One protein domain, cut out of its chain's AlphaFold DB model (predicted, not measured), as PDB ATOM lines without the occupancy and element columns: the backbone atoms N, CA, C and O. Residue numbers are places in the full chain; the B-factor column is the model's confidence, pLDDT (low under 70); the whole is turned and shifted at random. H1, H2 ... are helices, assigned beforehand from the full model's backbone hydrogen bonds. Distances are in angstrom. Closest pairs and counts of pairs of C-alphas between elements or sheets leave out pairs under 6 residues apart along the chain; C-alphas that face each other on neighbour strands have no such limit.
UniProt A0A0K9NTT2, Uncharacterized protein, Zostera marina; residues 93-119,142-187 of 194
ATOM      1  N   LEU A  93       8.587 -27.620  -4.477       85.75
ATOM      2  CA  LEU A  93       8.562 -26.779  -3.281       85.75
ATOM      3  C   LEU A  93       9.355 -27.390  -2.113       85.75
ATOM      4  O   LEU A  93       9.821 -26.644  -1.253       85.75
ATOM      5  N   SER A  94       9.541 -28.717  -2.080       84.19
ATOM      6  CA  SER A  94      10.328 -29.395  -1.038       84.19
ATOM      7  C   SER A  94      11.832 -29.104  -1.131       84.19
ATOM      8  O   SER A  94      12.547 -29.159  -0.132       84.19
ATOM      9  N   THR A  95      12.306 -28.749  -2.328       86.19
ATOM     10  CA  THR A  95      13.730 -28.547  -2.633       86.19
ATOM     11  C   THR A  95      14.193 -27.106  -2.451       86.19
ATOM     12  O   THR A  95      15.329 -26.785  -2.795       86.19
ATOM     13  N   CYS A  96      13.335 -26.239  -1.905       85.88
ATOM     14  CA  CYS A  96      13.674 -24.844  -1.676       85.88
ATOM     15  C   CYS A  96      14.885 -24.717  -0.744       85.88
ATOM     16  O   CYS A  96      14.856 -25.141   0.414       85.88
ATOM     17  N   LYS A  97      15.948 -24.096  -1.247       81.00
ATOM     18  CA  LYS A  97      17.166 -23.792  -0.501       81.00
ATOM     19  C   LYS A  97      17.133 -22.343  -0.031       81.00
ATOM     20  O   LYS A  97      16.495 -21.483  -0.638       81.00
ATOM     21  N   LYS A  98      17.857 -22.055   1.052       67.88
ATOM     22  CA  LYS A  98      18.159 -20.666   1.405       67.88
ATOM     23  C   LYS A  98      18.985 -20.071   0.267       67.88
ATOM     24  O   LYS A  98      19.957 -20.687  -0.167       67.88
ATOM     25  N   SER A  99      18.534 -18.938  -0.259       57.66
ATOM     26  CA  SER A  99      19.225 -18.247  -1.338       57.66
ATOM     27  C   SER A  99      20.538 -17.708  -0.787       57.66
ATOM     28  O   SER A  99      20.522 -16.670  -0.130       57.66
ATOM     29  N   MET A 100      21.634 -18.420  -1.048       49.78
ATOM     30  CA  MET A 100      22.974 -17.968  -0.698       49.78
ATOM     31  C   MET A 100      23.266 -16.685  -1.468       49.78
ATOM     32  O   MET A 100      23.433 -16.707  -2.688       49.78
ATOM     33  N   ALA A 101      23.327 -15.564  -0.761       47.78
ATOM     34  CA  ALA A 101      24.106 -14.438  -1.239       47.78
ATOM     35  C   ALA A 101      25.532 -14.669  -0.731       47.78
ATOM     36  O   ALA A 101      25.806 -14.444   0.446       47.78
ATOM     37  N   GLU A 102      26.433 -15.163  -1.587       44.06
ATOM     38  CA  GLU A 102      27.868 -15.040  -1.319       44.06
ATOM     39  C   GLU A 102      28.175 -13.544  -1.218       44.06
ATOM     40  O   GLU A 102      28.265 -12.838  -2.222       44.06
ATOM     41  N   LEU A 103      28.236 -13.039   0.012       47.84
ATOM     42  CA  LEU A 103      28.788 -11.733   0.309       47.84
ATOM     43  C   LEU A 103      30.127 -11.952   0.989       47.84
ATOM     44  O   LEU A 103      30.219 -12.650   2.000       47.84
ATOM     45  N   ASP A 104      31.134 -11.314   0.406       50.06
ATOM     46  CA  ASP A 104      32.471 -11.164   0.949       50.06
ATOM     47  C   ASP A 104      32.432 -10.869   2.459       50.06
ATOM     48  O   ASP A 104      31.566 -10.149   2.961       50.06
ATOM     49  N   GLU A 105      33.405 -11.451   3.154       53.16
ATOM     50  CA  GLU A 105      33.521 -11.841   4.569       53.16
ATOM     51  C   GLU A 105      33.123 -10.857   5.701       53.16
ATOM     52  O   GLU A 105      33.461 -11.114   6.851       53.16
ATOM     53  N   ASN A 106      32.411  -9.745   5.478       51.78
ATOM     54  CA  ASN A 106      32.181  -8.735   6.524       51.78
ATOM     55  C   ASN A 106      30.782  -8.094   6.585       51.78
ATOM     56  O   ASN A 106      30.624  -7.038   7.202       51.78
ATOM     57  N   ILE A 107      29.737  -8.709   6.021       49.09
ATOM     58  CA  ILE A 107      28.354  -8.227   6.198       49.09
ATOM     59  C   ILE A 107      27.450  -9.379   6.641       49.09
ATOM     60  O   ILE A 107      27.179 -10.309   5.887       49.09
ATOM     61  N   VAL A 108      26.952  -9.298   7.882       46.72
ATOM     62  CA  VAL A 108      25.886 -10.175   8.388       46.72
ATOM     63  C   VAL A 108      24.611  -9.846   7.621       46.72
ATOM     64  O   VAL A 108      23.841  -8.959   7.995       46.72
ATOM     65  N   THR A 109      24.397 -10.551   6.519       40.22
ATOM     66  CA  THR A 109      23.139 -10.498   5.785       40.22
ATOM     67  C   THR A 109      22.191 -11.473   6.465       40.22
ATOM     68  O   THR A 109      22.425 -12.680   6.491       40.22
ATOM     69  N   ILE A 110      21.133 -10.950   7.082       43.88
ATOM     70  CA  ILE A 110      19.997 -11.763   7.516       43.88
ATOM     71  C   ILE A 110      19.464 -12.403   6.237       43.88
ATOM     72  O   ILE A 110      18.908 -11.682   5.418       43.88
ATOM     73  N   GLU A 111      19.661 -13.703   6.020       52.75
ATOM     74  CA  GLU A 111      18.986 -14.399   4.927       52.75
ATOM     75  C   GLU A 111      17.531 -14.645   5.345       52.75
ATOM     76  O   GLU A 111      17.274 -15.563   6.138       52.75
ATOM     77  N   PRO A 112      16.542 -13.852   4.875       56.72
ATOM     78  CA  PRO A 112      15.169 -14.295   4.983       56.72
ATOM     79  C   PRO A 112      15.084 -15.581   4.170       56.72
ATOM     80  O   PRO A 112      15.421 -15.616   2.990       56.72
ATOM     81  N   THR A 113      14.670 -16.667   4.811       73.94
ATOM     82  CA  THR A 113      14.354 -17.894   4.086       73.94
ATOM     83  C   THR A 113      13.201 -17.552   3.141       73.94
ATOM     84  O   THR A 113      12.062 -17.445   3.574       73.94
ATOM     85  N   CYS A 114      13.504 -17.306   1.864       84.12
ATOM     86  CA  CYS A 114      12.531 -16.899   0.845       84.12
ATOM     87  C   CYS A 114      11.588 -18.039   0.428       84.12
ATOM     88  O   CYS A 114      10.800 -17.889  -0.505       84.12
ATOM     89  N   CYS A 115      11.671 -19.182   1.106       87.19
ATOM     90  CA  CYS A 115      10.840 -20.331   0.824       87.19
ATOM     91  C   CYS A 115       9.388 -20.046   1.221       87.19
ATOM     92  O   CYS A 115       9.130 -19.622   2.352       87.19
ATOM     93  N   PRO A 116       8.433 -20.275   0.305       85.75
ATOM     94  CA  PRO A 116       7.023 -20.190   0.638       85.75
ATOM     95  C   PRO A 116       6.654 -21.279   1.661       85.75
ATOM     96  O   PRO A 116       7.364 -22.281   1.784       85.75
ATOM     97  N   PRO A 117       5.525 -21.123   2.372       86.62
ATOM     98  CA  PRO A 117       5.009 -22.180   3.231       86.62
ATOM     99  C   PRO A 117       4.755 -23.441   2.394       86.62
ATOM    100  O   PRO A 117       4.190 -23.371   1.297       86.62
ATOM    101  N   TYR A 118       5.199 -24.589   2.903       83.88
ATOM    102  CA  TYR A 118       5.123 -25.852   2.175       83.88
ATOM    103  C   TYR A 118       3.670 -26.313   1.993       83.88
ATOM    104  O   TYR A 118       2.865 -26.267   2.924       83.88
ATOM    105  N   SER A 119       3.356 -26.787   0.788       82.31
ATOM    106  CA  SER A 119       2.085 -27.419   0.441       82.31
ATOM    107  C   SER A 119       2.374 -28.664  -0.388       82.31
ATOM    108  O   SER A 119       3.038 -28.587  -1.417       82.31
ATOM    109  N   MET A 142      -5.942   7.195 -12.323       95.69
ATOM    110  CA  MET A 142      -6.824   6.563 -11.337       95.69
ATOM    111  C   MET A 142      -7.682   7.595 -10.600       95.69
ATOM    112  O   MET A 142      -7.211   8.664 -10.220       95.69
ATOM    113  N   THR A 143      -8.940   7.242 -10.328       97.25
ATOM    114  CA  THR A 143      -9.805   8.045  -9.455       97.25
ATOM    115  C   THR A 143      -9.412   7.876  -7.986       97.25
ATOM    116  O   THR A 143      -8.830   6.858  -7.595       97.25
ATOM    117  N   ASN A 144      -9.778   8.841  -7.135       97.56
ATOM    118  CA  ASN A 144      -9.522   8.756  -5.692       97.56
ATOM    119  C   ASN A 144     -10.102   7.474  -5.069       97.56
ATOM    120  O   ASN A 144      -9.440   6.843  -4.245       97.56
ATOM    121  N   ASP A 145     -11.277   7.029  -5.521       97.25
ATOM    122  CA  ASP A 145     -11.915   5.799  -5.038       97.25
ATOM    123  C   ASP A 145     -11.116   4.542  -5.406       97.25
ATOM    124  O   ASP A 145     -10.970   3.623  -4.598       97.25
ATOM    125  N   GLN A 146     -10.558   4.492  -6.621       96.88
ATOM    126  CA  GLN A 146      -9.705   3.383  -7.057       96.88
ATOM    127  C   GLN A 146      -8.420   3.320  -6.227       96.88
ATOM    128  O   GLN A 146      -8.009   2.236  -5.806       96.88
ATOM    129  N   ILE A 147      -7.823   4.482  -5.947       97.81
ATOM    130  CA  ILE A 147      -6.628   4.597  -5.105       97.81
ATOM    131  C   ILE A 147      -6.945   4.163  -3.671       97.81
ATOM    132  O   ILE A 147      -6.193   3.377  -3.091       97.81
ATOM    133  N   ALA A 148      -8.057   4.631  -3.098       98.06
ATOM    134  CA  ALA A 148      -8.492   4.255  -1.755       98.06
ATOM    135  C   ALA A 148      -8.707   2.740  -1.646       98.06
ATOM    136  O   ALA A 148      -8.173   2.100  -0.740       98.06
ATOM    137  N   LYS A 149      -9.385   2.143  -2.633       97.81
ATOM    138  CA  LYS A 149      -9.606   0.695  -2.706       97.81
ATOM    139  C   LYS A 149      -8.304  -0.097  -2.830       97.81
ATOM    140  O   LYS A 149      -8.161  -1.141  -2.195       97.81
ATOM    141  N   TYR A 150      -7.345   0.379  -3.627       97.56
ATOM    142  CA  TYR A 150      -6.031  -0.254  -3.736       97.56
ATOM    143  C   TYR A 150      -5.269  -0.191  -2.407       97.56
ATOM    144  O   TYR A 150      -4.773  -1.211  -1.932       97.56
ATOM    145  N   LYS A 151      -5.239   0.979  -1.756       98.06
ATOM    146  CA  LYS A 151      -4.611   1.155  -0.435       98.06
ATOM    147  C   LYS A 151      -5.231   0.235   0.611       98.06
ATOM    148  O   LYS A 151      -4.503  -0.388   1.381       98.06
ATOM    149  N   GLU A 152      -6.554   0.109   0.618       98.38
ATOM    150  CA  GLU A 152      -7.256  -0.803   1.517       98.38
ATOM    151  C   GLU A 152      -6.877  -2.269   1.253       98.38
ATOM    152  O   GLU A 152      -6.589  -3.007   2.194       98.38
ATOM    153  N   ALA A 153      -6.805  -2.686  -0.015       98.06
ATOM    154  CA  ALA A 153      -6.385  -4.038  -0.375       98.06
ATOM    155  C   ALA A 153      -4.954  -4.347   0.101       98.06
ATOM    156  O   ALA A 153      -4.727  -5.390   0.713       98.06
ATOM    157  N   ILE A 154      -4.004  -3.424  -0.102       98.19
ATOM    158  CA  ILE A 154      -2.627  -3.578   0.394       98.19
ATOM    159  C   ILE A 154      -2.589  -3.604   1.926       98.19
ATOM    160  O   ILE A 154      -1.863  -4.415   2.498       98.19
ATOM    161  N   LYS A 155      -3.379  -2.761   2.605       98.44
ATOM    162  CA  LYS A 155      -3.487  -2.766   4.072       98.44
ATOM    163  C   LYS A 155      -3.953  -4.130   4.582       98.44
ATOM    164  O   LYS A 155      -3.333  -4.667   5.492       98.44
ATOM    165  N   ARG A 156      -4.999  -4.702   3.978       98.38
ATOM    166  CA  ARG A 156      -5.505  -6.036   4.336       98.38
ATOM    167  C   ARG A 156      -4.467  -7.125   4.071       98.38
ATOM    168  O   ARG A 156      -4.249  -7.961   4.931       98.38
ATOM    169  N   MET A 157      -3.773  -7.072   2.933       97.88
ATOM    170  CA  MET A 157      -2.722  -8.039   2.591       97.88
ATOM    171  C   MET A 157      -1.517  -7.983   3.549       97.88
ATOM    172  O   MET A 157      -0.906  -9.011   3.832       97.88
ATOM    173  N   ARG A 158      -1.170  -6.799   4.071       96.88
ATOM    174  CA  ARG A 158      -0.121  -6.630   5.096       96.88
ATOM    175  C   ARG A 158      -0.560  -7.048   6.499       96.88
ATOM    176  O   ARG A 158       0.302  -7.283   7.332       96.88
ATOM    177  N   ALA A 159      -1.866  -7.085   6.757       97.75
ATOM    178  CA  ALA A 159      -2.437  -7.483   8.041       97.75
ATOM    179  C   ALA A 159      -2.653  -9.002   8.166       97.75
ATOM    180  O   ALA A 159      -3.023  -9.456   9.243       97.75
ATOM    181  N   LEU A 160      -2.460  -9.764   7.083       97.12
ATOM    182  CA  LEU A 160      -2.454 -11.227   7.126       97.12
ATOM    183  C   LEU A 160      -1.262 -11.743   7.938       97.12
ATOM    184  O   LEU A 160      -0.222 -11.083   8.018       97.12
ATOM    185  N   ASP A 161      -1.411 -12.947   8.482       94.62
ATOM    186  CA  ASP A 161      -0.342 -13.637   9.197       94.62
ATOM    187  C   ASP A 161       0.874 -13.854   8.293       94.62
ATOM    188  O   ASP A 161       0.749 -14.063   7.086       94.62
ATOM    189  N   LYS A 162       2.074 -13.834   8.877       87.94
ATOM    190  CA  LYS A 162       3.333 -13.983   8.123       87.94
ATOM    191  C   LYS A 162       3.431 -15.320   7.381       87.94
ATOM    192  O   LYS A 162       4.018 -15.373   6.306       87.94
ATOM    193  N   GLU A 163       2.818 -16.364   7.931       87.00
ATOM    194  CA  GLU A 163       2.804 -17.708   7.351       87.00
ATOM    195  C   GLU A 163       1.712 -17.896   6.286       87.00
ATOM    196  O   GLU A 163       1.736 -18.883   5.556       87.00
ATOM    197  N   ASP A 164       0.764 -16.956   6.146       92.75
ATOM    198  CA  ASP A 164      -0.235 -17.030   5.079       92.75
ATOM    199  C   ASP A 164       0.465 -16.796   3.724       92.75
ATOM    200  O   ASP A 164       1.073 -15.732   3.530       92.75
ATOM    201  N   PRO A 165       0.362 -17.722   2.746       92.38
ATOM    202  CA  PRO A 165       0.972 -17.561   1.422       92.38
ATOM    203  C   PRO A 165       0.480 -16.315   0.666       92.38
ATOM    204  O   PRO A 165       1.117 -15.872  -0.290       92.38
ATOM    205  N   ARG A 166      -0.655 -15.728   1.066       95.38
ATOM    206  CA  ARG A 166      -1.228 -14.501   0.488       95.38
ATOM    207  C   ARG A 166      -0.745 -13.230   1.173       95.38
ATOM    208  O   ARG A 166      -1.090 -12.143   0.709       95.38
ATOM    209  N   SER A 167      -0.001 -13.341   2.269       95.31
ATOM    210  CA  SER A 167       0.522 -12.182   2.981       95.31
ATOM    211  C   SER A 167       1.462 -11.366   2.100       95.31
ATOM    212  O   SER A 167       2.085 -11.867   1.160       95.31
ATOM    213  N   PHE A 168       1.584 -10.077   2.415       95.06
ATOM    214  CA  PHE A 168       2.434  -9.169   1.645       95.06
ATOM    215  C   PHE A 168       3.889  -9.654   1.563       95.06
ATOM    216  O   PHE A 168       4.511  -9.542   0.509       95.06
ATOM    217  N   MET A 169       4.418 -10.198   2.665       91.44
ATOM    218  CA  MET A 169       5.790 -10.702   2.714       91.44
ATOM    219  C   MET A 169       5.944 -11.962   1.863       91.44
ATOM    220  O   MET A 169       6.877 -12.045   1.073       91.44
ATOM    221  N   GLN A 170       4.999 -12.903   1.941       92.50
ATOM    222  CA  GLN A 170       5.101 -14.139   1.166       92.50
ATOM    223  C   GLN A 170       4.979 -13.900  -0.339       92.50
ATOM    224  O   GLN A 170       5.711 -14.501  -1.121       92.50
ATOM    225  N   GLN A 171       4.145 -12.948  -0.761       94.31
ATOM    226  CA  GLN A 171       4.096 -12.536  -2.166       94.31
ATOM    227  C   GLN A 171       5.429 -11.937  -2.653       94.31
ATOM    228  O   GLN A 171       5.795 -12.131  -3.811       94.31
ATOM    229  N   ALA A 172       6.180 -11.249  -1.783       91.75
ATOM    230  CA  ALA A 172       7.523 -10.757  -2.100       91.75
ATOM    231  C   ALA A 172       8.572 -11.886  -2.112       91.75
ATOM    232  O   ALA A 172       9.438 -11.909  -2.987       91.75
ATOM    233  N   ASN A 173       8.459 -12.855  -1.203       90.31
ATOM    234  CA  ASN A 173       9.354 -14.009  -1.129       90.31
ATOM    235  C   ASN A 173       9.308 -14.874  -2.396       90.31
ATOM    236  O   ASN A 173      10.343 -15.394  -2.799       90.31
ATOM    237  N   ILE A 174       8.163 -14.948  -3.091       90.50
ATOM    238  CA  ILE A 174       8.072 -15.618  -4.401       90.50
ATOM    239  C   ILE A 174       9.080 -15.020  -5.394       90.50
ATOM    240  O   ILE A 174       9.770 -15.764  -6.086       90.50
ATOM    241  N   HIS A 175       9.208 -13.691  -5.456       90.38
ATOM    242  CA  HIS A 175      10.189 -13.051  -6.336       90.38
ATOM    243  C   HIS A 175      11.620 -13.424  -5.936       90.38
ATOM    244  O   HIS A 175      12.406 -13.816  -6.792       90.38
ATOM    245  N   CYS A 176      11.935 -13.376  -4.638       88.62
ATOM    246  CA  CYS A 176      13.245 -13.784  -4.134       88.62
ATOM    247  C   CYS A 176      13.571 -15.244  -4.492       88.62
ATOM    248  O   CYS A 176      14.639 -15.517  -5.028       88.62
ATOM    249  N   ALA A 177      12.639 -16.175  -4.271       88.00
ATOM    250  CA  ALA A 177      12.884 -17.595  -4.494       88.00
ATOM    251  C   ALA A 177      13.203 -17.919  -5.964       88.00
ATOM    252  O   ALA A 177      14.116 -18.690  -6.254       88.00
ATOM    253  N   TYR A 178      12.482 -17.294  -6.898       87.31
ATOM    254  CA  TYR A 178      12.680 -17.521  -8.332       87.31
ATOM    255  C   TYR A 178      13.828 -16.703  -8.940       87.31
ATOM    256  O   TYR A 178      14.371 -17.118  -9.961       87.31
ATOM    257  N   CYS A 179      14.205 -15.561  -8.357       86.19
ATOM    258  CA  CYS A 179      15.276 -14.710  -8.890       86.19
ATOM    259  C   CYS A 179      16.649 -14.952  -8.247       86.19
ATOM    260  O   CYS A 179      17.653 -14.626  -8.872       86.19
ATOM    261  N   ASN A 180      16.703 -15.550  -7.050       84.62
ATOM    262  CA  ASN A 180      17.938 -15.749  -6.284       84.62
ATOM    263  C   ASN A 180      18.276 -17.238  -6.082       84.62
ATOM    264  O   ASN A 180      18.778 -17.620  -5.028       84.62
ATOM    265  N   ASN A 181      17.982 -18.085  -7.074       80.31
ATOM    266  CA  ASN A 181      18.380 -19.502  -7.105       80.31
ATOM    267  C   ASN A 181      17.956 -20.319  -5.867       80.31
ATOM    268  O   ASN A 181      18.685 -21.204  -5.426       80.31
ATOM    269  N   ALA A 182      16.773 -20.055  -5.299       85.44
ATOM    270  CA  ALA A 182      16.260 -20.897  -4.214       85.44
ATOM    271  C   ALA A 182      15.815 -22.284  -4.714       85.44
ATOM    272  O   ALA A 182      15.675 -23.204  -3.912       85.44
ATOM    273  N   TYR A 183      15.604 -22.441  -6.024       86.06
ATOM    274  CA  TYR A 183      15.261 -23.707  -6.665       86.06
ATOM    275  C   TYR A 183      16.241 -24.037  -7.788       86.06
ATOM    276  O   TYR A 183      16.554 -23.178  -8.615       86.06
ATOM    277  N   ASP A 184      16.637 -25.305  -7.866       82.44
ATOM    278  CA  ASP A 184      17.408 -25.830  -8.989       82.44
ATOM    279  C   ASP A 184      16.463 -26.308 -10.098       82.44
ATOM    280  O   ASP A 184      15.466 -26.987  -9.845       82.44
ATOM    281  N   GLN A 185      16.784 -25.993 -11.353       70.25
ATOM    282  CA  GLN A 185      16.039 -26.523 -12.495       70.25
ATOM    283  C   GLN A 185      16.594 -27.897 -12.883       70.25
ATOM    284  O   GLN A 185      17.706 -28.007 -13.400       70.25
ATOM    285  N   ALA A 186      15.799 -28.952 -12.692       63.31
ATOM    286  CA  ALA A 186      16.187 -30.321 -13.043       63.31
ATOM    287  C   ALA A 186      16.509 -30.499 -14.545       63.31
ATOM    288  O   ALA A 186      17.316 -31.356 -14.906       63.31
ATOM    289  N   SER A 187      15.940 -29.668 -15.427       55.41
ATOM    290  CA  SER A 187      16.177 -29.726 -16.877       55.41
ATOM    291  C   SER A 187      17.572 -29.252 -17.307       55.41
ATOM    292  O   SER A 187      18.027 -29.619 -18.390       55.41
TER     293      SER A 187
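This is residues 93 to 119 and 142 to 187 of the 194 residues of an uncharacterized protein of Zostera marina (UniProt A0A0K9NTT2). The model has little regular structure: its longest helix, H1, meets H2 near their ends as an L, and the long unnamed stretch of residues 93 to 119 folds back on itself beside H2. Residues 142 to 153, of which 144 to 153 belong to H1, stick out as an arm, and so does the tip of the loop, residues 102 to 108. The printed part has 73 residues, 27 of them in the two named helices, H1 then H2, with no named strand; the class is all helix. It is loose, with a radius of gyration of the C-alphas of 16.1 A and spans of 47 by 33 by 24 A.

H1, residues 144 to 158, touches H2, residues 168 to 179, with residues 154 to 158 alone; H2 touches it with residues 168 to 169 alone. The closest C-alphas, of Arg 158 and Phe 168, are 5.0 A apart. Their lines are about perpendicular, at 78 degrees. Every O i to N i+4 pair is within hydrogen-bond range in H1, and 7 of 8 in H2.

H1 is 21.0 A long from C-alpha 144 at (-9.522, 8.756, -5.692). H2 is 17.5 A long and ends with C-alpha 179 at (15.276, -14.710, -8.890).

Residues 120 to 141 are not printed, and C-alphas 119 and 142 are 37.1 A apart across the cut. The link from H1 to H2 is short, with 9 residues. Confidence is low, with pLDDT under 70, at residues 98 to 112 and 186 to 187.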